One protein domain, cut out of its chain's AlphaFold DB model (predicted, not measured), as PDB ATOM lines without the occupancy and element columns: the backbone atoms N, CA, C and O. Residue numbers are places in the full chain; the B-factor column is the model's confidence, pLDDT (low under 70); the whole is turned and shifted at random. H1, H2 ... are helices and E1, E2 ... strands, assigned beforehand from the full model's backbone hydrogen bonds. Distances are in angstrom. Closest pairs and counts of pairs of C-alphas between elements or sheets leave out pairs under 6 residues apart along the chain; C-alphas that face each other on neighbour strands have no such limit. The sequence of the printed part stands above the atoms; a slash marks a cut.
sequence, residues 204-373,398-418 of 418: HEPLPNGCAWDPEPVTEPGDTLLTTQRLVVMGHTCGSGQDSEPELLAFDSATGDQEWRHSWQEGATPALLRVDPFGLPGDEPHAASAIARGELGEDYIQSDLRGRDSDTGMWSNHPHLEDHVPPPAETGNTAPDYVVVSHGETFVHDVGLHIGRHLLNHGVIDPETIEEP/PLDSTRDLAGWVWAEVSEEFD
ATOM      1  N   HIS A 204      58.550 -47.637  17.187       67.31
ATOM      2  CA  HIS A 204      57.565 -46.571  17.049       67.31
ATOM      3  C   HIS A 204      56.202 -47.220  16.887       67.31
ATOM      4  O   HIS A 204      56.038 -48.090  16.030       67.31
ATOM      5  N   GLU A 205      55.242 -46.775  17.695       68.56
ATOM      6  CA  GLU A 205      53.847 -47.166  17.542       68.56
ATOM      7  C   GLU A 205      53.003 -45.924  17.214       68.56
ATOM      8  O   GLU A 205      52.906 -44.998  18.031       68.56
ATOM      9  N   PRO A 206      52.403 -45.857  16.013       68.56
ATOM     10  CA  PRO A 206      51.474 -44.791  15.672       68.56
ATOM     11  C   PRO A 206      50.116 -45.031  16.337       68.56
ATOM     12  O   PRO A 206      49.623 -46.161  16.386       68.56
ATOM     13  N   LEU A 207      49.451 -43.961  16.777       69.62
ATOM     14  CA  LEU A 207      48.085 -44.088  17.284       69.62
ATOM     15  C   LEU A 207      47.120 -44.477  16.148       69.62
ATOM     16  O   LEU A 207      47.283 -44.038  15.001       69.62
ATOM     17  N   PRO A 208      46.069 -45.274  16.423       71.31
ATOM     18  CA  PRO A 208      45.069 -45.573  15.410       71.31
ATOM     19  C   PRO A 208      44.381 -44.298  14.900       71.31
ATOM     20  O   PRO A 208      44.150 -43.340  15.637       71.31
ATOM     21  N   ASN A 209      43.994 -44.301  13.621       73.56
ATOM     22  CA  ASN A 209      43.318 -43.158  13.004       73.56
ATOM     23  C   ASN A 209      42.068 -42.741  13.795       73.56
ATOM     24  O   ASN A 209      41.137 -43.535  13.946       73.56
ATOM     25  N   GLY A 210      42.003 -41.467  14.186       74.50
ATOM     26  CA  GLY A 210      40.873 -40.920  14.940       74.50
ATOM     27  C   GLY A 210      40.976 -41.112  16.452       74.50
ATOM     28  O   GLY A 210      40.000 -40.841  17.149       74.50
ATOM     29  N   CYS A 211      42.131 -41.556  16.943       77.81
ATOM     30  CA  CYS A 211      42.494 -41.475  18.345       77.81
ATOM     31  C   CYS A 211      43.371 -40.248  18.582       77.81
ATOM     32  O   CYS A 211      44.110 -39.817  17.697       77.81
ATOM     33  N   ALA A 212      43.244 -39.665  19.765       70.50
ATOM     34  CA  ALA A 212      44.068 -38.561  20.214       70.50
ATOM     35  C   ALA A 212      44.628 -38.901  21.589       70.50
ATOM     36  O   ALA A 212      43.952 -39.512  22.424       70.50
ATOM     37  N   TRP A 213      45.872 -38.489  21.798       66.31
ATOM     38  CA  TRP A 213      46.447 -38.457  23.126       66.31
ATOM     39  C   TRP A 213      45.806 -37.313  23.913       66.31
ATOM     40  O   TRP A 213      45.613 -36.223  23.361       66.31
ATOM     41  N   ASP A 214      45.451 -37.583  25.164       62.34
ATOM     42  CA  ASP A 214      44.985 -36.559  26.093       62.34
ATOM     43  C   ASP A 214      46.163 -36.218  27.013       62.34
ATOM     44  O   ASP A 214      46.538 -37.050  27.838       62.34
ATOM     45  N   PRO A 215      46.844 -35.080  26.804       52.47
ATOM     46  CA  PRO A 215      48.091 -34.781  27.497       52.47
ATOM     47  C   PRO A 215      47.902 -34.436  28.970       52.47
ATOM     48  O   PRO A 215      48.857 -34.497  29.735       52.47
ATOM     49  N   GLU A 216      46.690 -34.049  29.352       57.50
ATOM     50  CA  GLU A 216      46.362 -33.648  30.709       57.50
ATOM     51  C   GLU A 216      45.427 -34.715  31.290       57.50
ATOM     52  O   GLU A 216      44.339 -34.935  30.748       57.50
ATOM     53  N   PRO A 217      45.819 -35.406  32.372       57.28
ATOM     54  CA  PRO A 217      44.899 -36.291  33.060       57.28
ATOM     55  C   PRO A 217      43.711 -35.474  33.564       57.28
ATOM     56  O   PRO A 217      43.852 -34.336  34.014       57.28
ATOM     57  N   VAL A 218      42.518 -36.067  33.524       58.97
ATOM     58  CA  VAL A 218      41.299 -35.396  34.008       58.97
ATOM     59  C   VAL A 218      41.367 -35.106  35.512       58.97
ATOM     60  O   VAL A 218      40.691 -34.190  35.991       58.97
ATOM     61  N   THR A 219      42.223 -35.832  36.234       58.31
ATOM     62  CA  THR A 219      42.341 -35.759  37.686       58.31
ATOM     63  C   THR A 219      43.811 -35.815  38.110       58.31
ATOM     64  O   THR A 219      44.515 -36.770  37.797       58.31
ATOM     65  N   GLU A 220      44.272 -34.803  38.849       62.97
ATOM     66  CA  GLU A 220      45.550 -34.852  39.575       62.97
ATOM     67  C   GLU A 220      45.369 -35.640  40.888       62.97
ATOM     68  O   GLU A 220      44.300 -35.544  41.505       62.97
ATOM     69  N   PRO A 221      46.375 -36.390  41.372       59.66
ATOM     70  CA  PRO A 221      47.685 -36.637  40.760       59.66
ATOM     71  C   PRO A 221      47.679 -37.776  39.723       59.66
ATOM     72  O   PRO A 221      47.014 -38.784  39.937       59.66
ATOM     73  N   GLY A 222      48.486 -37.682  38.665       62.16
ATOM     74  CA  GLY A 222      48.804 -38.817  37.789       62.16
ATOM     75  C   GLY A 222      49.158 -38.403  36.366       62.16
ATOM     76  O   GLY A 222      49.101 -37.222  36.048       62.16
ATOM     77  N   ASP A 223      49.484 -39.388  35.525       71.75
ATOM     78  CA  ASP A 223      49.959 -39.179  34.149       71.75
ATOM     79  C   ASP A 223      49.070 -39.882  33.123       71.75
ATOM     80  O   ASP A 223      48.447 -40.890  33.417       71.75
ATOM     81  N   THR A 224      49.038 -39.452  31.864       70.75
ATOM     82  CA  THR A 224      48.417 -40.259  30.787       70.75
ATOM     83  C   THR A 224      49.412 -41.182  30.089       70.75
ATOM     84  O   THR A 224      49.042 -41.969  29.213       70.75
ATOM     85  N   LEU A 225      50.672 -41.161  30.522       75.12
ATOM     86  CA  LEU A 225      51.662 -42.168  30.191       75.12
ATOM     87  C   LEU A 225      52.507 -42.526  31.410       75.12
ATOM     88  O   LEU A 225      53.036 -41.661  32.088       75.12
ATOM     89  N   LEU A 226      52.713 -43.818  31.617       76.94
ATOM     90  CA  LEU A 226      53.517 -44.355  32.694       76.94
ATOM     91  C   LEU A 226      54.555 -45.320  32.135       76.94
ATOM     92  O   LEU A 226      54.240 -46.223  31.358       76.94
ATOM     93  N   THR A 227      55.800 -45.173  32.574       72.44
ATOM     94  CA  THR A 227      56.870 -46.121  32.257       72.44
ATOM     95  C   THR A 227      57.228 -46.973  33.473       72.44
ATOM     96  O   THR A 227      57.250 -46.539  34.627       72.44
ATOM     97  N   THR A 228      57.491 -48.243  33.191       71.44
ATOM     98  CA  THR A 228      58.069 -49.227  34.109       71.44
ATOM     99  C   THR A 228      59.279 -49.862  33.422       71.44
ATOM    100  O   THR A 228      59.532 -49.633  32.242       71.44
ATOM    101  N   GLN A 229      60.000 -50.735  34.122       66.31
ATOM    102  CA  GLN A 229      61.125 -51.483  33.538       66.31
ATOM    103  C   GLN A 229      60.738 -52.415  32.385       66.31
ATOM    104  O   GLN A 229      61.601 -52.829  31.611       66.31
ATOM    105  N   ARG A 230      59.472 -52.843  32.335       70.94
ATOM    106  CA  ARG A 230      58.982 -53.822  31.357       70.94
ATOM    107  C   ARG A 230      57.996 -53.210  30.381       70.94
ATOM    108  O   ARG A 230      57.894 -53.691  29.263       70.94
ATOM    109  N   LEU A 231      57.225 -52.231  30.828       74.62
ATOM    110  CA  LEU A 231      56.103 -51.695  30.083       74.62
ATOM    111  C   LEU A 231      56.207 -50.194  29.911       74.62
ATOM    112  O   LEU A 231      56.510 -49.477  30.864       74.62
ATOM    113  N   VAL A 232      55.816 -49.746  28.729       79.56
ATOM    114  CA  VAL A 232      55.287 -48.404  28.508       79.56
ATOM    115  C   VAL A 232      53.769 -48.530  28.494       79.56
ATOM    116  O   VAL A 232      53.230 -49.247  27.652       79.56
ATOM    117  N   VAL A 233      53.087 -47.886  29.438       84.00
ATOM    118  CA  VAL A 233      51.624 -47.863  29.546       84.00
ATOM    119  C   VAL A 233      51.126 -46.493  29.121       84.00
ATOM    120  O   VAL A 233      51.618 -45.479  29.600       84.00
ATOM    121  N   MET A 234      50.147 -46.456  28.230       85.38
ATOM    122  CA  MET A 234      49.645 -45.234  27.619       85.38
ATOM    123  C   MET A 234      48.134 -45.203  27.651       85.38
ATOM    124  O   MET A 234      47.493 -46.148  27.195       85.38
ATOM    125  N   GLY A 235      47.584 -44.089  28.111       84.75
ATOM    126  CA  GLY A 235      46.188 -43.753  27.933       84.75
ATOM    127  C   GLY A 235      45.952 -42.915  26.688       84.75
ATOM    128  O   GLY A 235      46.700 -41.988  26.385       84.75
ATOM    129  N   HIS A 236      44.893 -43.237  25.955       83.25
ATOM    130  CA  HIS A 236      44.407 -42.413  24.857       83.25
ATOM    131  C   HIS A 236      42.892 -42.534  24.719       83.25
ATOM    132  O   HIS A 236      42.266 -43.446  25.250       83.25
ATOM    133  N   THR A 237      42.287 -41.632  23.951       84.88
ATOM    134  CA  THR A 237      40.858 -41.694  23.632       84.88
ATOM    135  C   THR A 237      40.663 -41.809  22.131       84.88
ATOM    136  O   THR A 237      41.243 -41.050  21.352       84.88
ATOM    137  N   CYS A 238      39.827 -42.754  21.708       82.88
ATOM    138  CA  CYS A 238      39.420 -42.905  20.317       82.88
ATOM    139  C   CYS A 238      38.018 -42.344  20.087       82.88
ATOM    140  O   CYS A 238      37.128 -42.521  20.912       82.88
ATOM    141  N   GLY A 239      37.797 -41.689  18.945       80.25
ATOM    142  CA  GLY A 239      36.493 -41.121  18.595       80.25
ATOM    143  C   GLY A 239      36.315 -39.665  19.031       80.25
ATOM    144  O   GLY A 239      37.260 -38.973  19.396       80.25
ATOM    145  N   SER A 240      35.090 -39.147  18.912       73.25
ATOM    146  CA  SER A 240      34.795 -37.742  19.225       73.25
ATOM    147  C   SER A 240      33.422 -37.576  19.866       73.25
ATOM    148  O   SER A 240      32.433 -38.106  19.358       73.25
ATOM    149  N   GLY A 241      33.329 -36.748  20.906       71.62
ATOM    150  CA  GLY A 241      32.056 -36.400  21.531       71.62
ATOM    151  C   GLY A 241      31.531 -37.510  22.440       71.62
ATOM    152  O   GLY A 241      32.201 -37.872  23.390       71.62
ATOM    153  N   GLN A 242      30.312 -37.995  22.191       67.94
ATOM    154  CA  GLN A 242      29.668 -39.023  23.027       67.94
ATOM    155  C   GLN A 242      30.096 -40.457  22.686       67.94
ATOM    156  O   GLN A 242      29.775 -41.361  23.444       67.94
ATOM    157  N   ASP A 243      30.801 -40.645  21.568       77.38
ATOM    158  CA  ASP A 243      31.323 -41.941  21.117       77.38
ATOM    159  C   ASP A 243      32.833 -42.055  21.420       77.38
ATOM    160  O   ASP A 243      33.577 -42.662  20.653       77.38
ATOM    161  N   SER A 244      33.313 -41.360  22.458       83.06
ATOM    162  CA  SER A 244      34.708 -41.433  22.891       83.06
ATOM    163  C   SER A 244      34.933 -42.702  23.707       83.06
ATOM    164  O   SER A 244      34.318 -42.868  24.759       83.06
ATOM    165  N   GLU A 245      35.826 -43.564  23.240       88.62
ATOM    166  CA  GLU A 245      36.228 -44.791  23.926       88.62
ATOM    167  C   GLU A 245      37.625 -44.558  24.518       88.62
ATOM    168  O   GLU A 245      38.602 -44.501  23.756       88.62
ATOM    169  N   PRO A 246      37.745 -44.331  25.840       90.25
ATOM    170  CA  PRO A 246      39.045 -44.271  26.485       90.25
ATOM    171  C   PRO A 246      39.661 -45.668  26.509       90.25
ATOM    172  O   PRO A 246      38.982 -46.682  26.712       90.25
ATOM    173  N   GLU A 247      40.967 -45.717  26.303       90.38
ATOM    174  CA  GLU A 247      41.733 -46.947  26.243       90.38
ATOM    175  C   GLU A 247      43.075 -46.789  26.948       90.38
ATOM    176  O   GLU A 247      43.675 -45.716  26.940       90.38
ATOM    177  N   LEU A 248      43.555 -47.896  27.515       90.38
ATOM    178  CA  LEU A 248      44.940 -48.062  27.917       90.38
ATOM    179  C   LEU A 248      45.607 -49.131  27.057       90.38
ATOM    180  O   LEU A 248      45.079 -50.233  26.889       90.38
ATOM    181  N   LEU A 249      46.804 -48.830  26.577       88.94
ATOM    182  CA  LEU A 249      47.685 -49.763  25.892       88.94
ATOM    183  C   LEU A 249      48.944 -49.958  26.718       88.94
ATOM    184  O   LEU A 249      49.471 -48.999  27.273       88.94
ATOM    185  N   ALA A 250      49.452 -51.183  26.758       88.69
ATOM    186  CA  ALA A 250      50.780 -51.441  27.279       88.69
ATOM    187  C   ALA A 250      51.637 -52.168  26.263       88.69
ATOM    188  O   ALA A 250      51.203 -53.147  25.653       88.69
ATOM    189  N   PHE A 251      52.871 -51.706  26.148       82.62
ATOM    190  CA  PHE A 251      53.869 -52.210  25.220       82.62
ATOM    191  C   PHE A 251      55.071 -52.706  25.996       82.62
ATOM    192  O   PHE A 251      55.470 -52.061  26.965       82.62
ATOM    193  N   ASP A 252      55.665 -53.816  25.568       76.56
ATOM    194  CA  ASP A 252      56.978 -54.216  26.050       76.56
ATOM    195  C   ASP A 252      57.973 -53.088  25.754       76.56
ATOM    196  O   ASP A 252      58.135 -52.652  24.615       76.56
ATOM    197  N   SER A 253      58.625 -52.575  26.793       68.69
ATOM    198  CA  SER A 253      59.494 -51.412  26.670       68.69
ATOM    199  C   SER A 253      60.682 -51.683  25.748       68.69
ATOM    200  O   SER A 253      61.164 -50.750  25.115       68.69
ATOM    201  N   ALA A 254      61.158 -52.932  25.672       64.50
ATOM    202  CA  ALA A 254      62.305 -53.301  24.853       64.50
ATOM    203  C   ALA A 254      61.915 -53.507  23.385       64.50
ATOM    204  O   ALA A 254      62.599 -52.982  22.509       64.50
ATOM    205  N   THR A 255      60.828 -54.232  23.112       68.00
ATOM    206  CA  THR A 255      60.472 -54.622  21.736       68.00
ATOM    207  C   THR A 255      59.416 -53.742  21.078       68.00
ATOM    208  O   THR A 255      59.318 -53.738  19.853       68.00
ATOM    209  N   GLY A 256      58.616 -53.021  21.865       68.44
ATOM    210  CA  GLY A 256      57.445 -52.288  21.384       68.44
ATOM    211  C   GLY A 256      56.243 -53.173  21.084       68.44
ATOM    212  O   GLY A 256      55.234 -52.685  20.584       68.44
ATOM    213  N   ASP A 257      56.315 -54.472  21.383       80.69
ATOM    214  CA  ASP A 257      55.184 -55.370  21.179       80.69
ATOM    215  C   ASP A 257      54.060 -55.038  22.166       80.69
ATOM    216  O   ASP A 257      54.285 -54.920  23.371       80.69
ATOM    217  N   GLN A 258      52.825 -54.928  21.674       87.50
ATOM    218  CA  GLN A 258      51.668 -54.716  22.542       87.50
ATOM    219  C   GLN A 258      51.439 -55.946  23.438       87.50
ATOM    220  O   GLN A 258      51.100 -57.031  22.959       87.50
ATOM    221  N   GLU A 259      51.555 -55.756  24.749       87.44
ATOM    222  CA  GLU A 259      51.382 -56.792  25.768       87.44
ATOM    223  C   GLU A 259      49.911 -56.937  26.171       87.44
ATOM    224  O   GLU A 259      49.387 -58.052  26.259       87.44
ATOM    225  N   TRP A 260      49.215 -55.818  26.388       92.75
ATOM    226  CA  TRP A 260      47.799 -55.815  26.750       92.75
ATOM    227  C   TRP A 260      47.100 -54.505  26.372       92.75
ATOM    228  O   TRP A 260      47.731 -53.507  26.029       92.75
ATOM    229  N   ARG A 261      45.764 -54.549  26.395       91.81
ATOM    230  CA  ARG A 261      44.872 -53.428  26.087       91.81
ATOM    231  C   ARG A 261      43.644 -53.480  26.980       91.81
ATOM    232  O   ARG A 261      43.024 -54.540  27.088       91.81
ATOM    233  N   HIS A 262      43.278 -52.332  27.531       91.75
ATOM    234  CA  HIS A 262      42.021 -52.091  28.233       91.75
ATOM    235  C   HIS A 262      41.240 -50.992  27.531       91.75
ATOM    236  O   HIS A 262      41.824 -50.062  26.989       91.75
ATOM    237  N   SER A 263      39.920 -51.122  27.503       91.56
ATOM    238  CA  SER A 263      39.033 -50.180  26.821       91.56
ATOM    239  C   SER A 263      37.723 -50.075  27.577       91.56
ATOM    240  O   SER A 263      37.155 -51.111  27.943       91.56
ATOM    241  N   TRP A 264      37.208 -48.861  27.727       92.69
ATOM    242  CA  TRP A 264      35.911 -48.610  28.349       92.69
ATOM    243  C   TRP A 264      34.935 -47.993  27.344       92.69
ATOM    244  O   TRP A 264      35.328 -47.429  26.326       92.69
ATOM    245  N   GLN A 265      33.638 -48.145  27.615       91.12
ATOM    246  CA  GLN A 265      32.566 -47.629  26.752       91.12
ATOM    247  C   GLN A 265      32.246 -46.162  27.050       91.12
ATOM    248  O   GLN A 265      31.681 -45.469  26.210       91.12
ATOM    249  N   GLU A 266      32.536 -45.722  28.271       88.75
ATOM    250  CA  GLU A 266      32.207 -44.399  28.786       88.75
ATOM    251  C   GLU A 266      33.326 -43.920  29.719       88.75
ATOM    252  O   GLU A 266      34.052 -44.736  30.287       88.75
ATOM    253  N   GLY A 267      33.414 -42.607  29.934       86.88
ATOM    254  CA  GLY A 267      34.381 -41.991  30.845       86.88
ATOM    255  C   GLY A 267      35.505 -41.259  30.116       86.88
ATOM    256  O   GLY A 267      35.490 -41.132  28.890       86.88
ATOM    257  N   ALA A 268      36.442 -40.733  30.896       86.75
ATOM    258  CA  ALA A 268      37.660 -40.123  30.384       86.75
ATOM    259  C   ALA A 268      38.821 -41.122  30.403       86.75
ATOM    260  O   ALA A 268      38.714 -42.193  30.998       86.75
ATOM    261  N   THR A 269      39.931 -40.777  29.749       86.88
ATOM    262  CA  THR A 269      41.174 -41.540  29.902       86.88
ATOM    263  C   THR A 269      41.602 -41.481  31.372       86.88
ATOM    264  O   THR A 269      41.737 -40.371  31.891       86.88
ATOM    265  N   PRO A 270      41.800 -42.627  32.048       89.12
ATOM    266  CA  PRO A 270      42.218 -42.628  33.444       89.12
ATOM    267  C   PRO A 270      43.629 -42.062  33.593       89.12
ATOM    268  O   PRO A 270      44.488 -42.283  32.735       89.12
ATOM    269  N   ALA A 271      43.880 -41.404  34.722       88.00
ATOM    270  CA  ALA A 271      45.226 -41.062  35.148       88.00
ATOM    271  C   ALA A 271      45.969 -42.333  35.593       88.00
ATOM    272  O   ALA A 271      45.436 -43.193  36.293       88.00
ATOM    273  N   LEU A 272      47.210 -42.476  35.166       86.25
ATOM    274  CA  LEU A 272      48.098 -43.581  35.473       86.25
ATOM    275  C   LEU A 272      48.928 -43.219  36.696       86.25
ATOM    276  O   LEU A 272      49.515 -42.144  36.775       86.25
ATOM    277  N   LEU A 273      48.997 -44.152  37.638       87.00
ATOM    278  CA  LEU A 273      49.803 -44.029  38.843       87.00
ATOM    279  C   LEU A 273      50.654 -45.281  39.021       87.00
ATOM    280  O   LEU A 273      50.191 -46.399  38.784       87.00
ATOM    281  N   ARG A 274      51.905 -45.120  39.457       83.62
ATOM    282  CA  ARG A 274      52.816 -46.247  39.692       83.62
ATOM    283  C   ARG A 274      52.845 -46.613  41.171       83.62
ATOM    284  O   ARG A 274      53.025 -45.746  42.022       83.62
ATOM    285  N   VAL A 275      52.735 -47.907  41.477       80.56
ATOM    286  CA  VAL A 275      53.294 -48.435  42.733       80.56
ATOM    287  C   VAL A 275      54.711 -48.879  42.441       80.56
ATOM    288  O   VAL A 275      54.922 -49.876  41.743       80.56
ATOM    289  N   ASP A 276      55.665 -48.108  42.947       68.50
ATOM    290  CA  ASP A 276      57.070 -48.445  42.870       68.50
ATOM    291  C   ASP A 276      57.473 -49.188  44.158       68.50
ATOM    292  O   ASP A 276      57.457 -48.592  45.235       68.50
ATOM    293  N   PRO A 277      57.851 -50.476  44.094       56.56
ATOM    294  CA  PRO A 277      58.353 -51.217  45.259       56.56
ATOM    295  C   PRO A 277      59.527 -50.587  45.969       56.56
ATOM    296  O   PRO A 277      59.854 -50.938  47.104       56.56
ATOM    297  N   PHE A 278      60.193 -49.684  45.276       57.88
ATOM    298  CA  PHE A 278      61.338 -48.985  45.788       57.88
ATOM    299  C   PHE A 278      61.160 -47.481  45.635       57.88
ATOM    300  O   PHE A 278      62.159 -46.769  45.608       57.88
ATOM    301  N   GLY A 279      59.905 -47.019  45.550       57.84
ATOM    302  CA  GLY A 279      59.559 -45.612  45.638       57.84
ATOM    303  C   GLY A 279      60.167 -45.048  46.907       57.84
ATOM    304  O   GLY A 279      59.950 -45.564  48.010       57.84
ATOM    305  N   LEU A 280      61.010 -44.041  46.737       57.00
ATOM    306  CA  LEU A 280      61.743 -43.483  47.848       57.00
ATOM    307  C   LEU A 280      60.854 -42.461  48.556       57.00
ATOM    308  O   LEU A 280      60.000 -41.832  47.926       57.00
ATOM    309  N   PRO A 281      60.961 -42.325  49.887       51.16
ATOM    310  CA  PRO A 281      60.106 -41.385  50.586       51.16
ATOM    311  C   PRO A 281      60.378 -39.959  50.084       51.16
ATOM    312  O   PRO A 281      61.520 -39.512  50.082       51.16
ATOM    313  N   GLY A 282      59.323 -39.251  49.680       50.19
ATOM    314  CA  GLY A 282      59.415 -37.867  49.199       50.19
ATOM    315  C   GLY A 282      59.311 -37.695  47.681       50.19
ATOM    316  O   GLY A 282      59.050 -36.576  47.260       50.19
ATOM    317  N   ASP A 283      59.418 -38.761  46.882       53.84
ATOM    318  CA  ASP A 283      59.143 -38.674  45.440       53.84
ATOM    319  C   ASP A 283      57.625 -38.461  45.201       53.84
ATOM    320  O   ASP A 283      56.782 -39.037  45.905       53.84
ATOM    321  N   GLU A 284      57.275 -37.592  44.245       54.03
ATOM    322  CA  GLU A 284      55.904 -37.200  43.867       54.03
ATOM    323  C   GLU A 284      54.984 -38.408  43.499       54.03
ATOM    324  O   GLU A 284      55.422 -39.558  43.453       54.03
ATOM    325  N   PRO A 285      53.659 -38.194  43.342       55.78
ATOM    326  CA  PRO A 285      52.565 -39.003  43.901       55.78
ATOM    327  C   PRO A 285      52.748 -40.528  43.807       55.78
ATOM    328  O   PRO A 285      52.248 -41.208  42.911       55.78
ATOM    329  N   HIS A 286      53.375 -41.100  44.835       73.44
ATOM    330  CA  HIS A 286      53.460 -42.546  44.989       73.44
ATOM    331  C   HIS A 286      52.064 -43.152  45.216       73.44
ATOM    332  O   HIS A 286      51.426 -42.892  46.247       73.44
ATOM    333  N   ALA A 287      51.596 -44.002  44.293       84.38
ATOM    334  CA  ALA A 287      50.234 -44.541  44.319       84.38
ATOM    335  C   ALA A 287      49.902 -45.246  45.642       84.38
ATOM    336  O   ALA A 287      48.795 -45.115  46.156       84.38
ATOM    337  N   ALA A 288      50.873 -45.940  46.249       84.38
ATOM    338  CA  ALA A 288      50.665 -46.617  47.529       84.38
ATOM    339  C   ALA A 288      50.367 -45.640  48.679       84.38
ATOM    340  O   ALA A 288      49.556 -45.945  49.551       84.38
ATOM    341  N   SER A 289      50.980 -44.453  48.666       81.50
ATOM    342  CA  SER A 289      50.713 -43.402  49.651       81.50
ATOM    343  C   SER A 289      49.338 -42.766  49.431       81.50
ATOM    344  O   SER A 289      48.594 -42.562  50.389       81.50
ATOM    345  N   ALA A 290      48.973 -42.500  48.171       86.56
ATOM    346  CA  ALA A 290      47.661 -41.963  47.815       86.56
ATOM    347  C   ALA A 290      46.527 -42.937  48.186       86.56
ATOM    348  O   ALA A 290      45.549 -42.529  48.813       86.56
ATOM    349  N   ILE A 291      46.703 -44.234  47.901       89.38
ATOM    350  CA  ILE A 291      45.791 -45.301  48.342       89.38
ATOM    351  C   ILE A 291      45.696 -45.304  49.867       89.38
ATOM    352  O   ILE A 291      44.601 -45.187  50.403       89.38
ATOM    353  N   ALA A 292      46.825 -45.370  50.579       87.38
ATOM    354  CA  ALA A 292      46.831 -45.455  52.040       87.38
ATOM    355  C   ALA A 292      46.160 -44.261  52.735       87.38
ATOM    356  O   ALA A 292      45.612 -44.420  53.820       87.38
ATOM    357  N   ARG A 293      46.198 -43.074  52.118       86.88
ATOM    358  CA  ARG A 293      45.521 -41.861  52.603       86.88
ATOM    359  C   ARG A 293      44.063 -41.742  52.143       86.88
ATOM    360  O   ARG A 293      43.396 -40.786  52.535       86.88
ATOM    361  N   GLY A 294      43.576 -42.674  51.321       87.69
ATOM    362  CA  GLY A 294      42.235 -42.647  50.738       87.69
ATOM    363  C   GLY A 294      42.031 -41.542  49.697       87.69
ATOM    364  O   GLY A 294      40.894 -41.168  49.422       87.69
ATOM    365  N   GLU A 295      43.108 -40.996  49.130       89.88
ATOM    366  CA  GLU A 295      43.054 -39.861  48.196       89.88
ATOM    367  C   GLU A 295      42.462 -40.249  46.837       89.88
ATOM    368  O   GLU A 295      41.838 -39.412  46.194       89.88
ATOM    369  N   LEU A 296      42.606 -41.517  46.433       88.81
ATOM    370  CA  LEU A 296      42.064 -42.030  45.168       88.81
ATOM    371  C   LEU A 296      40.571 -42.403  45.248       88.81
ATOM    372  O   LEU A 296      39.953 -42.677  44.223       88.81
ATOM    373  N   GLY A 297      39.983 -42.423  46.450       87.94
ATOM    374  CA  GLY A 297      38.599 -42.854  46.653       87.94
ATOM    375  C   GLY A 297      38.343 -44.299  46.209       87.94
ATOM    376  O   GLY A 297      39.224 -45.148  46.307       87.94
ATOM    377  N   GLU A 298      37.122 -44.575  45.744       86.50
ATOM    378  CA  GLU A 298      36.710 -45.882  45.199       86.50
ATOM    379  C   GLU A 298      36.931 -45.974  43.676       86.50
ATOM    380  O   GLU A 298      36.871 -47.059  43.107       86.50
ATOM    381  N   ASP A 299      37.211 -44.856  43.000       87.44
ATOM    382  CA  ASP A 299      37.219 -44.746  41.535       87.44
ATOM    383  C   ASP A 299      38.605 -45.032  40.929       87.44
ATOM    384  O   ASP A 299      39.050 -44.374  39.986       87.44
ATOM    385  N   TYR A 300      39.301 -46.042  41.460       92.31
ATOM    386  CA  TYR A 300      40.561 -46.531  40.902       92.31
ATOM    387  C   TYR A 300      40.548 -48.041  40.700       92.31
ATOM    388  O   TYR A 300      39.962 -48.779  41.488       92.31
ATOM    389  N   ILE A 301      41.243 -48.520  39.670       91.50
ATOM    390  CA  ILE A 301      41.534 -49.951  39.503       91.50
ATOM    391  C   ILE A 301      43.036 -50.193  39.618       91.50
ATOM    392  O   ILE A 301      43.846 -49.299  39.370       91.50
ATOM    393  N   GLN A 302      43.421 -51.421  39.945       89.62
ATOM    394  CA  GLN A 302      44.815 -51.842  39.922       89.62
ATOM    395  C   GLN A 302      45.045 -52.815  38.761       89.62
ATOM    396  O   GLN A 302      44.317 -53.792  38.594       89.62
ATOM    397  N   SER A 303      46.106 -52.569  37.991       88.88
ATOM    398  CA  SER A 303      46.555 -53.444  36.910       88.88
ATOM    399  C   SER A 303      47.961 -53.976  37.195       88.88
ATOM    400  O   SER A 303      48.874 -53.222  37.554       88.88
ATOM    401  N   ASP A 304      48.149 -55.291  37.054       84.00
ATOM    402  CA  ASP A 304      49.484 -55.893  37.068       84.00
ATOM    403  C   ASP A 304      50.210 -55.691  35.721       84.00
ATOM    404  O   ASP A 304      49.623 -55.299  34.713       84.00
ATOM    405  N   LEU A 305      51.503 -56.019  35.657       76.62
ATOM    406  CA  LEU A 305      52.281 -55.957  34.408       76.62
ATOM    407  C   LEU A 305      51.777 -56.874  33.273       76.62
ATOM    408  O   LEU A 305      52.367 -56.914  32.196       76.62
ATOM    409  N   ARG A 306      50.744 -57.680  33.497       81.56
ATOM    410  CA  ARG A 306      50.105 -58.512  32.472       81.56
ATOM    411  C   ARG A 306      48.720 -57.980  32.105       81.56
ATOM    412  O   ARG A 306      47.978 -58.687  31.426       81.56
ATOM    413  N   GLY A 307      48.369 -56.784  32.576       78.69
ATOM    414  CA  GLY A 307      47.068 -56.170  32.359       78.69
ATOM    415  C   GLY A 307      45.951 -56.912  33.080       78.69
ATOM    416  O   GLY A 307      44.792 -56.783  32.697       78.69
ATOM    417  N   ARG A 308      46.267 -57.756  34.066       78.62
ATOM    418  CA  ARG A 308      45.239 -58.425  34.856       78.62
ATOM    419  C   ARG A 308      44.855 -57.511  35.995       78.62
ATOM    420  O   ARG A 308      45.730 -57.023  36.712       78.62
ATOM    421  N   ASP A 309      43.551 -57.379  36.173       72.31
ATOM    422  CA  ASP A 309      42.991 -56.845  37.398       72.31
ATOM    423  C   ASP A 309      43.524 -57.703  38.536       72.31
ATOM    424  O   ASP A 309      43.425 -58.940  38.538       72.31
ATOM    425  N   SER A 310      44.225 -57.041  39.432       65.62
ATOM    426  CA  SER A 310      44.776 -57.676  40.608       65.62
ATOM    427  C   SER A 310      43.660 -58.079  41.563       65.62
ATOM    428  O   SER A 310      42.561 -57.527  41.597       65.62
ATOM    429  N   ASP A 311      43.975 -59.085  42.365       63.62
ATOM    430  CA  ASP A 311      43.109 -59.533  43.439       63.62
ATOM    431  C   ASP A 311      43.000 -58.426  44.502       63.62
ATOM    432  O   ASP A 311      44.019 -57.976  45.032       63.62
ATOM    433  N   THR A 312      41.777 -58.053  44.895       67.38
ATOM    434  CA  THR A 312      41.479 -57.226  46.085       67.38
ATOM    435  C   THR A 312      41.795 -57.979  47.385       67.38
ATOM    436  O   THR A 312      41.241 -57.679  48.443       67.38
ATOM    437  N   GLY A 313      42.669 -58.988  47.332       70.75
ATOM    438  CA  GLY A 313      42.892 -59.997  48.358       70.75
ATOM    439  C   GLY A 313      43.195 -59.414  49.735       70.75
ATOM    440  O   GLY A 313      42.765 -59.976  50.735       70.75
ATOM    441  N   MET A 314      43.857 -58.257  49.798       77.06
ATOM    442  CA  MET A 314      44.084 -57.519  51.044       77.06
ATOM    443  C   MET A 314      42.764 -57.115  51.724       77.06
ATOM    444  O   MET A 314      42.533 -57.473  52.873       77.06
ATOM    445  N   TRP A 315      41.850 -56.473  50.995       83.69
ATOM    446  CA  TRP A 315      40.523 -56.100  51.498       83.69
ATOM    447  C   TRP A 315      39.605 -57.306  51.692       83.69
ATOM    448  O   TRP A 315      38.872 -57.380  52.673       83.69
ATOM    449  N   SER A 316      39.680 -58.298  50.802       81.19
ATOM    450  CA  SER A 316      38.876 -59.522  50.921       81.19
ATOM    451  C   SER A 316      39.216 -60.332  52.178       81.19
ATOM    452  O   SER A 316      38.331 -60.954  52.765       81.19
ATOM    453  N   ASN A 317      40.484 -60.327  52.600       74.88
ATOM    454  CA  ASN A 317      40.927 -60.989  53.828       74.88
ATOM    455  C   ASN A 317      40.669 -60.143  55.084       74.88
ATOM    456  O   ASN A 317      40.539 -60.711  56.168       74.88
ATOM    457  N   HIS A 318      40.545 -58.819  54.940       76.06
ATOM    458  CA  HIS A 318      40.346 -57.873  56.040       76.06
ATOM    459  C   HIS A 318      39.198 -56.893  55.727       76.06
ATOM    460  O   HIS A 318      39.457 -55.731  55.423       76.06
ATOM    461  N   PRO A 319      37.919 -57.313  55.822       76.56
ATOM    462  CA  PRO A 319      36.782 -56.471  55.429       76.56
ATOM    463  C   PRO A 319      36.682 -55.137  56.184       76.56
ATOM    464  O   PRO A 319      36.169 -54.165  55.649       76.56
ATOM    465  N   HIS A 320      37.193 -55.070  57.416       77.56
ATOM    466  CA  HIS A 320      37.226 -53.842  58.222       77.56
ATOM    467  C   HIS A 320      38.210 -52.790  57.698       77.56
ATOM    468  O   HIS A 320      38.101 -51.619  58.051       77.56
ATOM    469  N   LEU A 321      39.152 -53.177  56.831       80.62
ATOM    470  CA  LEU A 321      40.081 -52.240  56.209       80.62
ATOM    471  C   LEU A 321      39.352 -51.217  55.329       80.62
ATOM    472  O   LEU A 321      39.779 -50.067  55.268       80.62
ATOM    473  N   GLU A 322      38.239 -51.610  54.704       84.44
ATOM    474  CA  GLU A 322      37.416 -50.743  53.850       84.44
ATOM    475  C   GLU A 322      36.912 -49.490  54.589       84.44
ATOM    476  O   GLU A 322      36.798 -48.428  53.983       84.44
ATOM    477  N   ASP A 323      36.700 -49.568  55.911       83.88
ATOM    478  CA  ASP A 323      36.275 -48.422  56.730       83.88
ATOM    479  C   ASP A 323      37.361 -47.329  56.841       83.88
ATOM    480  O   ASP A 323      37.073 -46.191  57.228       83.88
ATOM    481  N   HIS A 324      38.612 -47.668  56.519       84.94
ATOM    482  CA  HIS A 324      39.774 -46.789  56.639       84.94
ATOM    483  C   HIS A 324      40.433 -46.480  55.295       84.94
ATOM    484  O   HIS A 324      40.896 -45.360  55.086       84.94
ATOM    485  N   VAL A 325      40.491 -47.467  54.404       88.19
ATOM    486  CA  VAL A 325      41.149 -47.388  53.103       88.19
ATOM    487  C   VAL A 325      40.240 -48.055  52.069       88.19
ATOM    488  O   VAL A 325      40.064 -49.274  52.141       88.19
ATOM    489  N   PRO A 326      39.669 -47.306  51.108       90.19
ATOM    490  CA  PRO A 326      38.794 -47.884  50.092       90.19
ATOM    491  C   PRO A 326      39.511 -48.948  49.237       90.19
ATOM    492  O   PRO A 326      40.685 -48.757  48.909       90.19
ATOM    493  N   PRO A 327      38.851 -50.067  48.880       90.19
ATOM    494  CA  PRO A 327      39.387 -51.036  47.928       90.19
ATOM    495  C   PRO A 327      39.411 -50.473  46.501       90.19
ATOM    496  O   PRO A 327      38.619 -49.584  46.186       90.19
ATOM    497  N   PRO A 328      40.242 -51.036  45.600       90.38
ATOM    498  CA  PRO A 328      40.110 -50.745  44.179       90.38
ATOM    499  C   PRO A 328      38.747 -51.228  43.665       90.38
ATOM    500  O   PRO A 328      38.260 -52.291  44.067       90.38
ATOM    501  N   ALA A 329      38.157 -50.473  42.742       89.75
ATOM    502  CA  ALA A 329      36.938 -50.849  42.046       89.75
ATOM    503  C   ALA A 329      37.127 -52.110  41.192       89.75
ATOM    504  O   ALA A 329      38.204 -52.404  40.668       89.75
ATOM    505  N   GLU A 330      36.026 -52.833  40.987       86.06
ATOM    506  CA  GLU A 330      35.954 -53.847  39.940       86.06
ATOM    507  C   GLU A 330      35.921 -53.176  38.561       86.06
ATOM    508  O   GLU A 330      35.217 -52.183  38.352       86.06
ATOM    509  N   THR A 331      36.618 -53.757  37.585       83.31
ATOM    510  CA  THR A 331      36.606 -53.251  36.210       83.31
ATOM    511  C   THR A 331      35.195 -53.280  35.625       83.31
ATOM    512  O   THR A 331      34.587 -54.337  35.427       83.31
ATOM    513  N   GLY A 332      34.670 -52.089  35.339       86.44
ATOM    514  CA  GLY A 332      33.342 -51.872  34.774       86.44
ATOM    515  C   GLY A 332      33.359 -51.466  33.298       86.44
ATOM    516  O   GLY A 332      34.371 -51.540  32.609       86.44
ATOM    517  N   ASN A 333      32.205 -51.006  32.805       89.56
ATOM    518  CA  ASN A 333      32.093 -50.427  31.457       89.56
ATOM    519  C   ASN A 333      32.506 -48.945  31.403       89.56
ATOM    520  O   ASN A 333      32.663 -48.411  30.308       89.56
ATOM    521  N   THR A 334      32.632 -48.295  32.558       91.38
ATOM    522  CA  THR A 334      33.025 -46.890  32.701       91.38
ATOM    523  C   THR A 334      34.478 -46.842  33.150       91.38
ATOM    524  O   THR A 334      34.857 -47.614  34.032       91.38
ATOM    525  N   ALA A 335      35.279 -45.986  32.520       90.88
ATOM    526  CA  ALA A 335      36.669 -45.788  32.902       90.88
ATOM    527  C   ALA A 335      36.759 -45.240  34.336       90.88
ATOM    528  O   ALA A 335      35.955 -44.369  34.684       90.88
ATOM    529  N   PRO A 336      37.694 -45.751  35.158       92.12
ATOM    530  CA  PRO A 336      37.977 -45.183  36.473       92.12
ATOM    531  C   PRO A 336      38.660 -43.816  36.328       92.12
ATOM    532  O   PRO A 336      39.135 -43.467  35.247       92.12
ATOM    533  N   ASP A 337      38.765 -43.072  37.426       91.00
ATOM    534  CA  ASP A 337      39.568 -41.848  37.454       91.00
ATOM    535  C   ASP A 337      41.065 -42.192  37.431       91.00
ATOM    536  O   ASP A 337      41.847 -41.511  36.766       91.00
ATOM    537  N   TYR A 338      41.452 -43.291  38.093       91.81
ATOM    538  CA  TYR A 338      42.844 -43.730  38.189       91.81
ATOM    539  C   TYR A 338      43.045 -45.206  37.825       91.81
ATOM    540  O   TYR A 338      42.248 -46.084  38.167       91.81
ATOM    541  N   VAL A 339      44.173 -45.511  37.186       91.69
ATOM    542  CA  VAL A 339      44.679 -46.873  36.995       91.69
ATOM    543  C   VAL A 339      46.055 -46.975  37.633       91.69
ATOM    544  O   VAL A 339      47.021 -46.343  37.209       91.69
ATOM    545  N   VAL A 340      46.145 -47.819  38.652       90.44
ATOM    546  CA  VAL A 340      47.372 -48.050  39.402       90.44
ATOM    547  C   VAL A 340      48.124 -49.233  38.801       90.44
ATOM    548  O   VAL A 340      47.699 -50.385  38.915       90.44
ATOM    549  N   VAL A 341      49.258 -48.960  38.162       87.00
ATOM    550  CA  VAL A 341      50.123 -49.965  37.535       87.00
ATOM    551  C   VAL A 341      51.169 -50.437  38.541       87.00
ATOM    552  O   VAL A 341      51.867 -49.636  39.165       87.00
ATOM    553  N   SER A 342      51.286 -51.754  38.714       81.00
ATOM    554  CA  SER A 342      52.156 -52.340  39.741       81.00
ATOM    555  C   SER A 342      52.773 -53.681  39.341       81.00
ATOM    556  O   SER A 342      52.251 -54.424  38.504       81.00
ATOM    557  N   HIS A 343      53.875 -54.045  40.000       73.44
ATOM    558  CA  HIS A 343      54.522 -55.349  39.857       73.44
ATOM    559  C   HIS A 343      53.859 -56.423  40.745       73.44
ATOM    560  O   HIS A 343      54.516 -57.045  41.570       73.44
ATOM    561  N   GLY A 344      52.559 -56.694  40.558       66.12
ATOM    562  CA  GLY A 344      51.846 -57.858  41.119       66.12
ATOM    563  C   GLY A 344      52.041 -58.101  42.626       66.12
ATOM    564  O   GLY A 344      51.275 -57.590  43.438       66.12
ATOM    565  N   GLU A 345      53.049 -58.903  43.000       64.50
ATOM    566  CA  GLU A 345      53.398 -59.196  44.403       64.50
ATOM    567  C   GLU A 345      53.874 -57.962  45.181       64.50
ATOM    568  O   GLU A 345      53.687 -57.904  46.396       64.50
ATOM    569  N   THR A 346      54.446 -56.968  44.501       67.81
ATOM    570  CA  THR A 346      54.935 -55.750  45.153       67.81
ATOM    571  C   THR A 346      53.796 -54.873  45.635       67.81
ATOM    572  O   THR A 346      53.852 -54.363  46.741       67.81
ATOM    573  N   PHE A 347      52.695 -54.806  44.882       77.31
ATOM    574  CA  PHE A 347      51.552 -53.984  45.261       77.31
ATOM    575  C   PHE A 347      51.053 -54.299  46.666       77.31
ATOM    576  O   PHE A 347      50.937 -53.405  47.493       77.31
ATOM    577  N   VAL A 348      50.783 -55.579  46.950       76.50
ATOM    578  CA  VAL A 348      50.258 -55.997  48.260       76.50
ATOM    579  C   VAL A 348      51.233 -55.622  49.371       76.50
ATOM    580  O   VAL A 348      50.815 -55.243  50.464       76.50
ATOM    581  N   HIS A 349      52.528 -55.720  49.083       74.19
ATOM    582  CA  HIS A 349      53.574 -55.382  50.023       74.19
ATOM    583  C   HIS A 349      53.646 -53.870  50.280       74.19
ATOM    584  O   HIS A 349      53.436 -53.439  51.412       74.19
ATOM    585  N   ASP A 350      53.867 -53.066  49.242       77.50
ATOM    586  CA  ASP A 350      54.129 -51.629  49.368       77.50
ATOM    587  C   ASP A 350      52.891 -50.880  49.840       77.50
ATOM    588  O   ASP A 350      52.942 -50.108  50.798       77.50
ATOM    589  N   VAL A 351      51.744 -51.164  49.215       82.62
ATOM    590  CA  VAL A 351      50.458 -50.599  49.633       82.62
ATOM    591  C   VAL A 351      50.173 -50.990  51.073       82.62
ATOM    592  O   VAL A 351      49.766 -50.139  51.858       82.62
ATOM    593  N   GLY A 352      50.481 -52.226  51.468       80.06
ATOM    594  CA  GLY A 352      50.286 -52.648  52.845       80.06
ATOM    595  C   GLY A 352      51.182 -51.964  53.861       80.06
ATOM    596  O   GLY A 352      50.700 -51.573  54.922       80.06
ATOM    597  N   LEU A 353      52.454 -51.736  53.536       78.56
ATOM    598  CA  LEU A 353      53.341 -50.954  54.394       78.56
ATOM    599  C   LEU A 353      52.867 -49.504  54.532       78.56
ATOM    600  O   LEU A 353      52.859 -48.961  55.640       78.56
ATOM    601  N   HIS A 354      52.438 -48.881  53.431       83.06
ATOM    602  CA  HIS A 354      51.909 -47.519  53.455       83.06
ATOM    603  C   HIS A 354      50.607 -47.422  54.257       83.06
ATOM    604  O   HIS A 354      50.470 -46.505  55.068       83.06
ATOM    605  N   ILE A 355      49.690 -48.381  54.095       84.00
ATOM    606  CA  ILE A 355      48.463 -48.481  54.892       84.00
ATOM    607  C   ILE A 355      48.809 -48.665  56.369       84.00
ATOM    608  O   ILE A 355      48.349 -47.889  57.200       84.00
ATOM    609  N   GLY A 356      49.672 -49.625  56.710       79.38
ATOM    610  CA  GLY A 356      50.093 -49.873  58.089       79.38
ATOM    611  C   GLY A 356      50.677 -48.627  58.750       79.38
ATOM    612  O   GLY A 356      50.250 -48.233  59.834       79.38
ATOM    613  N   ARG A 357      51.596 -47.940  58.059       80.38
ATOM    614  CA  ARG A 357      52.161 -46.659  58.511       80.38
ATOM    615  C   ARG A 357      51.081 -45.592  58.682       80.38
ATOM    616  O   ARG A 357      51.121 -44.841  59.655       80.38
ATOM    617  N   HIS A 358      50.132 -45.500  57.751       82.44
ATOM    618  CA  HIS A 358      49.026 -44.551  57.837       82.44
ATOM    619  C   HIS A 358      48.156 -44.813  59.074       82.44
ATOM    620  O   HIS A 358      47.924 -43.887  59.854       82.44
ATOM    621  N   LEU A 359      47.738 -46.059  59.296       82.19
ATOM    622  CA  LEU A 359      46.900 -46.461  60.426       82.19
ATOM    623  C   LEU A 359      47.608 -46.244  61.774       82.19
ATOM    624  O   LEU A 359      47.012 -45.688  62.698       82.19
ATOM    625  N   LEU A 360      48.898 -46.582  61.859       78.81
ATOM    626  CA  LEU A 360      49.762 -46.291  63.008       78.81
ATOM    627  C   LEU A 360      49.823 -44.793  63.327       78.81
ATOM    628  O   LEU A 360      49.590 -44.373  64.459       78.81
ATOM    629  N   ASN A 361      50.100 -43.963  62.319       79.25
ATOM    630  CA  ASN A 361      50.224 -42.514  62.498       79.25
ATOM    631  C   ASN A 361      48.912 -41.849  62.942       79.25
ATOM    632  O   ASN A 361      48.946 -40.799  63.585       79.25
ATOM    633  N   HIS A 362      47.768 -42.452  62.617       80.19
ATOM    634  CA  HIS A 362      46.445 -41.964  63.012       80.19
ATOM    635  C   HIS A 362      45.919 -42.605  64.303       80.19
ATOM    636  O   HIS A 362      44.807 -42.286  64.727       80.19
ATOM    637  N   GLY A 363      46.717 -43.460  64.955       79.69
ATOM    638  CA  GLY A 363      46.347 -44.140  66.196       79.69
ATOM    639  C   GLY A 363      45.181 -45.113  66.026       79.69
ATOM    640  O   GLY A 363      44.423 -45.314  66.972       79.69
ATOM    641  N   VAL A 364      45.004 -45.644  64.813       81.69
ATOM    642  CA  VAL A 364      44.056 -46.727  64.533       81.69
ATOM    643  C   VAL A 364      44.631 -48.056  65.016       81.69
ATOM    644  O   VAL A 364      43.889 -48.842  65.585       81.69
ATOM    645  N   ILE A 365      45.940 -48.251  64.823       71.62
ATOM    646  CA  ILE A 365      46.713 -49.364  65.383       71.62
ATOM    647  C   ILE A 365      47.515 -48.835  66.573       71.62
ATOM    648  O   ILE A 365      48.200 -47.810  66.446       71.62
ATOM    649  N   ASP A 366      47.461 -49.521  67.713       73.50
ATOM    650  CA  ASP A 366      48.318 -49.220  68.863       73.50
ATOM    651  C   ASP A 366      49.727 -49.820  68.656       73.50
ATOM    652  O   ASP A 366      49.877 -51.028  68.508       73.50
ATOM    653  N   PRO A 367      50.818 -49.030  68.660       69.25
ATOM    654  CA  PRO A 367      52.166 -49.586  68.542       69.25
ATOM    655  C   PRO A 367      52.528 -50.577  69.667       69.25
ATOM    656  O   PRO A 367      53.459 -51.360  69.490       69.25
ATOM    657  N   GLU A 368      51.844 -50.541  70.820       69.75
ATOM    658  CA  GLU A 368      52.053 -51.496  71.917       69.75
ATOM    659  C   GLU A 368      51.365 -52.852  71.693       69.75
ATOM    660  O   GLU A 368      51.747 -53.822  72.353       69.75
ATOM    661  N   THR A 369      50.371 -52.937  70.802       62.94
ATOM    662  CA  THR A 369      49.711 -54.210  70.463       62.94
ATOM    663  C   THR A 369      50.503 -55.008  69.443       62.94
ATOM    664  O   THR A 369      50.378 -56.223  69.423       62.94
ATOM    665  N   ILE A 370      51.391 -54.361  68.685       60.50
ATOM    666  CA  ILE A 370      52.190 -55.034  67.665       60.50
ATOM    667  C   ILE A 370      53.270 -55.902  68.336       60.50
ATOM    668  O   ILE A 370      54.323 -55.412  68.757       60.50
ATOM    669  N   GLU A 371      53.005 -57.205  68.479       54.94
ATOM    670  CA  GLU A 371      53.911 -58.137  69.163       54.94
ATOM    671  C   GLU A 371      55.214 -58.320  68.375       54.94
ATOM    672  O   GLU A 371      55.179 -58.872  67.280       54.94
ATOM    673  N   GLU A 372      56.381 -57.926  68.917       51.59
ATOM    674  CA  GLU A 372      57.674 -58.203  68.262       51.59
ATOM    675  C   GLU A 372      57.718 -59.677  67.812       51.59
ATOM    676  O   GLU A 372      57.537 -60.563  68.659       51.59
ATOM    677  N   PRO A 373      57.942 -59.968  66.515       48.59
ATOM    678  CA  PRO A 373      57.845 -61.321  65.991       48.59
ATOM    679  C   PRO A 373      58.771 -62.244  66.782       48.59
ATOM    680  O   PRO A 373      59.996 -62.201  66.675       48.59
ATOM    681  N   PRO A 398      65.851 -57.635  54.387       29.97
ATOM    682  CA  PRO A 398      65.756 -58.577  53.281       29.97
ATOM    683  C   PRO A 398      64.296 -58.664  52.823       29.97
ATOM    684  O   PRO A 398      63.396 -58.690  53.656       29.97
ATOM    685  N   LEU A 399      64.071 -58.744  51.509       32.97
ATOM    686  CA  LEU A 399      62.743 -58.833  50.880       32.97
ATOM    687  C   LEU A 399      61.828 -59.926  51.484       32.97
ATOM    688  O   LEU A 399      60.606 -59.795  51.452       32.97
ATOM    689  N   ASP A 400      62.407 -60.975  52.080       32.62
ATOM    690  CA  ASP A 400      61.660 -62.005  52.813       32.62
ATOM    691  C   ASP A 400      61.127 -61.512  54.178       32.62
ATOM    692  O   ASP A 400      59.985 -61.797  54.526       32.62
ATOM    693  N   SER A 401      61.882 -60.683  54.911       35.12
ATOM    694  CA  SER A 401      61.462 -60.091  56.201       35.12
ATOM    695  C   SER A 401      60.380 -59.017  56.061       35.12
ATOM    696  O   SER A 401      59.598 -58.765  56.973       35.12
ATOM    697  N   THR A 402      60.304 -58.385  54.895       36.75
ATOM    698  CA  THR A 402      59.263 -57.422  54.543       36.75
ATOM    699  C   THR A 402      57.944 -58.113  54.203       36.75
ATOM    700  O   THR A 402      56.876 -57.602  54.545       36.75
ATOM    701  N   ARG A 403      57.995 -59.315  53.613       38.53
ATOM    702  CA  ARG A 403      56.822 -60.191  53.457       38.53
ATOM    703  C   ARG A 403      56.237 -60.566  54.823       38.53
ATOM    704  O   ARG A 403      55.017 -60.537  54.984       38.53
ATOM    705  N   ASP A 404      57.109 -60.808  55.803       41.75
ATOM    706  CA  ASP A 404      56.729 -61.046  57.196       41.75
ATOM    707  C   ASP A 404      56.210 -59.781  57.886       41.75
ATOM    708  O   ASP A 404      55.229 -59.865  58.609       41.75
ATOM    709  N   LEU A 405      56.790 -58.601  57.637       41.12
ATOM    710  CA  LEU A 405      56.320 -57.341  58.227       41.12
ATOM    711  C   LEU A 405      54.942 -56.929  57.699       41.12
ATOM    712  O   LEU A 405      54.093 -56.523  58.483       41.12
ATOM    713  N   ALA A 406      54.694 -57.065  56.393       46.47
ATOM    714  CA  ALA A 406      53.357 -56.876  55.841       46.47
ATOM    715  C   ALA A 406      52.406 -57.922  56.437       46.47
ATOM    716  O   ALA A 406      51.395 -57.552  57.015       46.47
ATOM    717  N   GLY A 407      52.761 -59.213  56.402       48.62
ATOM    718  CA  GLY A 407      51.969 -60.276  57.034       48.62
ATOM    719  C   GLY A 407      51.690 -60.053  58.528       48.62
ATOM    720  O   GLY A 407      50.634 -60.446  59.011       48.62
ATOM    721  N   TRP A 408      52.596 -59.387  59.240       48.00
ATOM    722  CA  TRP A 408      52.508 -59.065  60.662       48.00
ATOM    723  C   TRP A 408      51.651 -57.829  60.946       48.00
ATOM    724  O   TRP A 408      50.739 -57.910  61.763       48.00
ATOM    725  N   VAL A 409      51.855 -56.729  60.209       50.75
ATOM    726  CA  VAL A 409      50.936 -55.574  60.203       50.75
ATOM    727  C   VAL A 409      49.513 -56.054  59.902       50.75
ATOM    728  O   VAL A 409      48.563 -55.610  60.539       50.75
ATOM    729  N   TRP A 410      49.362 -57.011  58.985       50.72
ATOM    730  CA  TRP A 410      48.064 -57.573  58.623       50.72
ATOM    731  C   TRP A 410      47.469 -58.521  59.665       50.72
ATOM    732  O   TRP A 410      46.257 -58.493  59.862       50.72
ATOM    733  N   ALA A 411      48.286 -59.323  60.354       51.41
ATOM    734  CA  ALA A 411      47.820 -60.172  61.449       51.41
ATOM    735  C   ALA A 411      47.244 -59.340  62.611       51.41
ATOM    736  O   ALA A 411      46.188 -59.676  63.143       51.41
ATOM    737  N   GLU A 412      47.869 -58.212  62.938       46.53
ATOM    738  CA  GLU A 412      47.410 -57.316  64.008       46.53
ATOM    739  C   GLU A 412      46.177 -56.495  63.600       46.53
ATOM    740  O   GLU A 412      45.214 -56.407  64.361       46.53
ATOM    741  N   VAL A 413      46.121 -56.000  62.354       44.69
ATOM    742  CA  VAL A 413      44.895 -55.379  61.811       44.69
ATOM    743  C   VAL A 413      43.716 -56.366  61.807       44.69
ATOM    744  O   VAL A 413      42.571 -55.942  61.901       44.69
ATOM    745  N   SER A 414      43.936 -57.684  61.727       43.22
ATOM    746  CA  SER A 414      42.840 -58.649  61.920       43.22
ATOM    747  C   SER A 414      42.434 -58.873  63.379       43.22
ATOM    748  O   SER A 414      41.254 -59.101  63.618       43.22
ATOM    749  N   GLU A 415      43.354 -58.818  64.347       47.34
ATOM    750  CA  GLU A 415      43.029 -59.094  65.757       47.34
ATOM    751  C   GLU A 415      42.400 -57.897  66.486       47.34
ATOM    752  O   GLU A 415      41.582 -58.093  67.383       47.34
ATOM    753  N   GLU A 416      42.727 -56.659  66.102       44.50
ATOM    754  CA  GLU A 416      42.184 -55.449  66.745       44.50
ATOM    755  C   GLU A 416      40.740 -55.119  66.299       44.50
ATOM    756  O   GLU A 416      40.029 -54.359  66.966       44.50
ATOM    757  N   PHE A 417      40.288 -55.719  65.192       42.72
ATOM    758  CA  PHE A 417      38.984 -55.468  64.567       42.72
ATOM    759  C   PHE A 417      37.985 -56.644  64.645       42.72
ATOM    760  O   PHE A 417      36.844 -56.481  64.201       42.72
ATOM    761  N   ASP A 418      38.371 -57.778  65.242       41.53
ATOM    762  CA  ASP A 418      37.472 -58.872  65.675       41.53
ATOM    763  C   ASP A 418      36.835 -58.582  67.056       41.53
ATOM    764  O   ASP A 418      35.626 -58.888  67.251       41.53
TER     765      ASP A 418
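What this domain is: This is residues 204 to 373 and 398 to 418 of the 418 residues of an uncharacterized protein of Nocardiopsaceae bacterium YIM 96095 (UniProt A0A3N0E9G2). The domain is an elongated stack: a twisted antiparallel sheet, E2 to E5, is partly face to face with a small parallel sheet of E6, E8 and E7, H1 and H4 cover the other face of that small sheet, and H5 packs on H4 at the far end. E1 lies at the opposite end, the long link after it, residues 207 to 224, runs from there back to E2, and the short H2 and H3 sit beside the helical part. The printed part has 191 residues, under half of them in named elements, in the order E1 E2 E3 E4 E5 E6 H1 E7 H2 H3 E8 H4 H5; the class is mixed, helices and strands. It is compact, with a radius of gyration of the C-alphas of 17.8 A, and spans 60 by 34 by 27 A.

How they stand to each other: E1, residues 204 to 206, pairs with no named strand. E2, residues 225 to 227, E3, 231 to 238, E4, 245 to 252, and E5, 258 to 263, form a meander, each strand the antiparallel neighbour of the one before, in three hairpins. N 226 and O 233, N 234 and O 249, and N 248 and O 262 are each 2.8 A apart, within hydrogen-bond range. E6, residues 271 to 275, E8, 338 to 342, and E7, 300 to 304, make the parallel sheet, with N 339 and O 271 at 2.8 A and N 340 and O 301 at 2.8 A. The sheets form a sandwich, two sheets face to face, their strands at 14 degrees; the closest C-alphas of E2 and E6 are those of Leu 226 and Leu 272, 6.1 A apart. H1, residues 287 to 292, stands up from the parallel sheet over E8, at a height over the sheet of 9.5 A. H4, residues 345 to 361, is on the same face, in two layers with H1, helices on one face of a sheet. E6, H1 and E7 form a split strand-helix-strand unit, two parallel strands with E8 between them, its crossover right-handed. H2, residues 313 to 317, and H3, 319 to 323, join E7 to E8 in a strand-helix-strand unit with a left-handed crossover. H1 and H4 touch at a steep tilt of 42 degrees, the same way, closest at the C-alphas of Ala 292 and Ile 355, 4.5 A. H5, residues 399 to 415, touches H4 residues 349 to 356 alone, at a steep tilt of 51 degrees, the C-alphas of His 349 and Ala 406 being closest at 6.0 A. Every O i to N i+4 pair is within hydrogen-bond range in H1, H2 and H5; H4 has 12 of 13, and H3 has 0 of 1 but 2 of 2 O i to N i+3 pairs.

Where its parts are: E1 begins at C-alpha 204, (57.565, -46.571, 17.049). E3 is 21.2 A long and E4 22.9 A. H4 is 24.8 A long, and H5, 24.7 A, ends at C-alpha 415, (43.029, -59.094, 65.757).

The domain as a whole: The C-alphas of Asn 209 and Glu 368, the two farthest apart, are 60.1 A apart. Residues 374 to 397 are not printed, and C-alphas 373 and 398 are 15.2 A apart across the cut. The links E1 to E2, E6 to H1 and H3 to E8 are long. The mean pLDDT of the printed part is 73.7; residues 276 to 285 and 398 to 418, among others, are under 70.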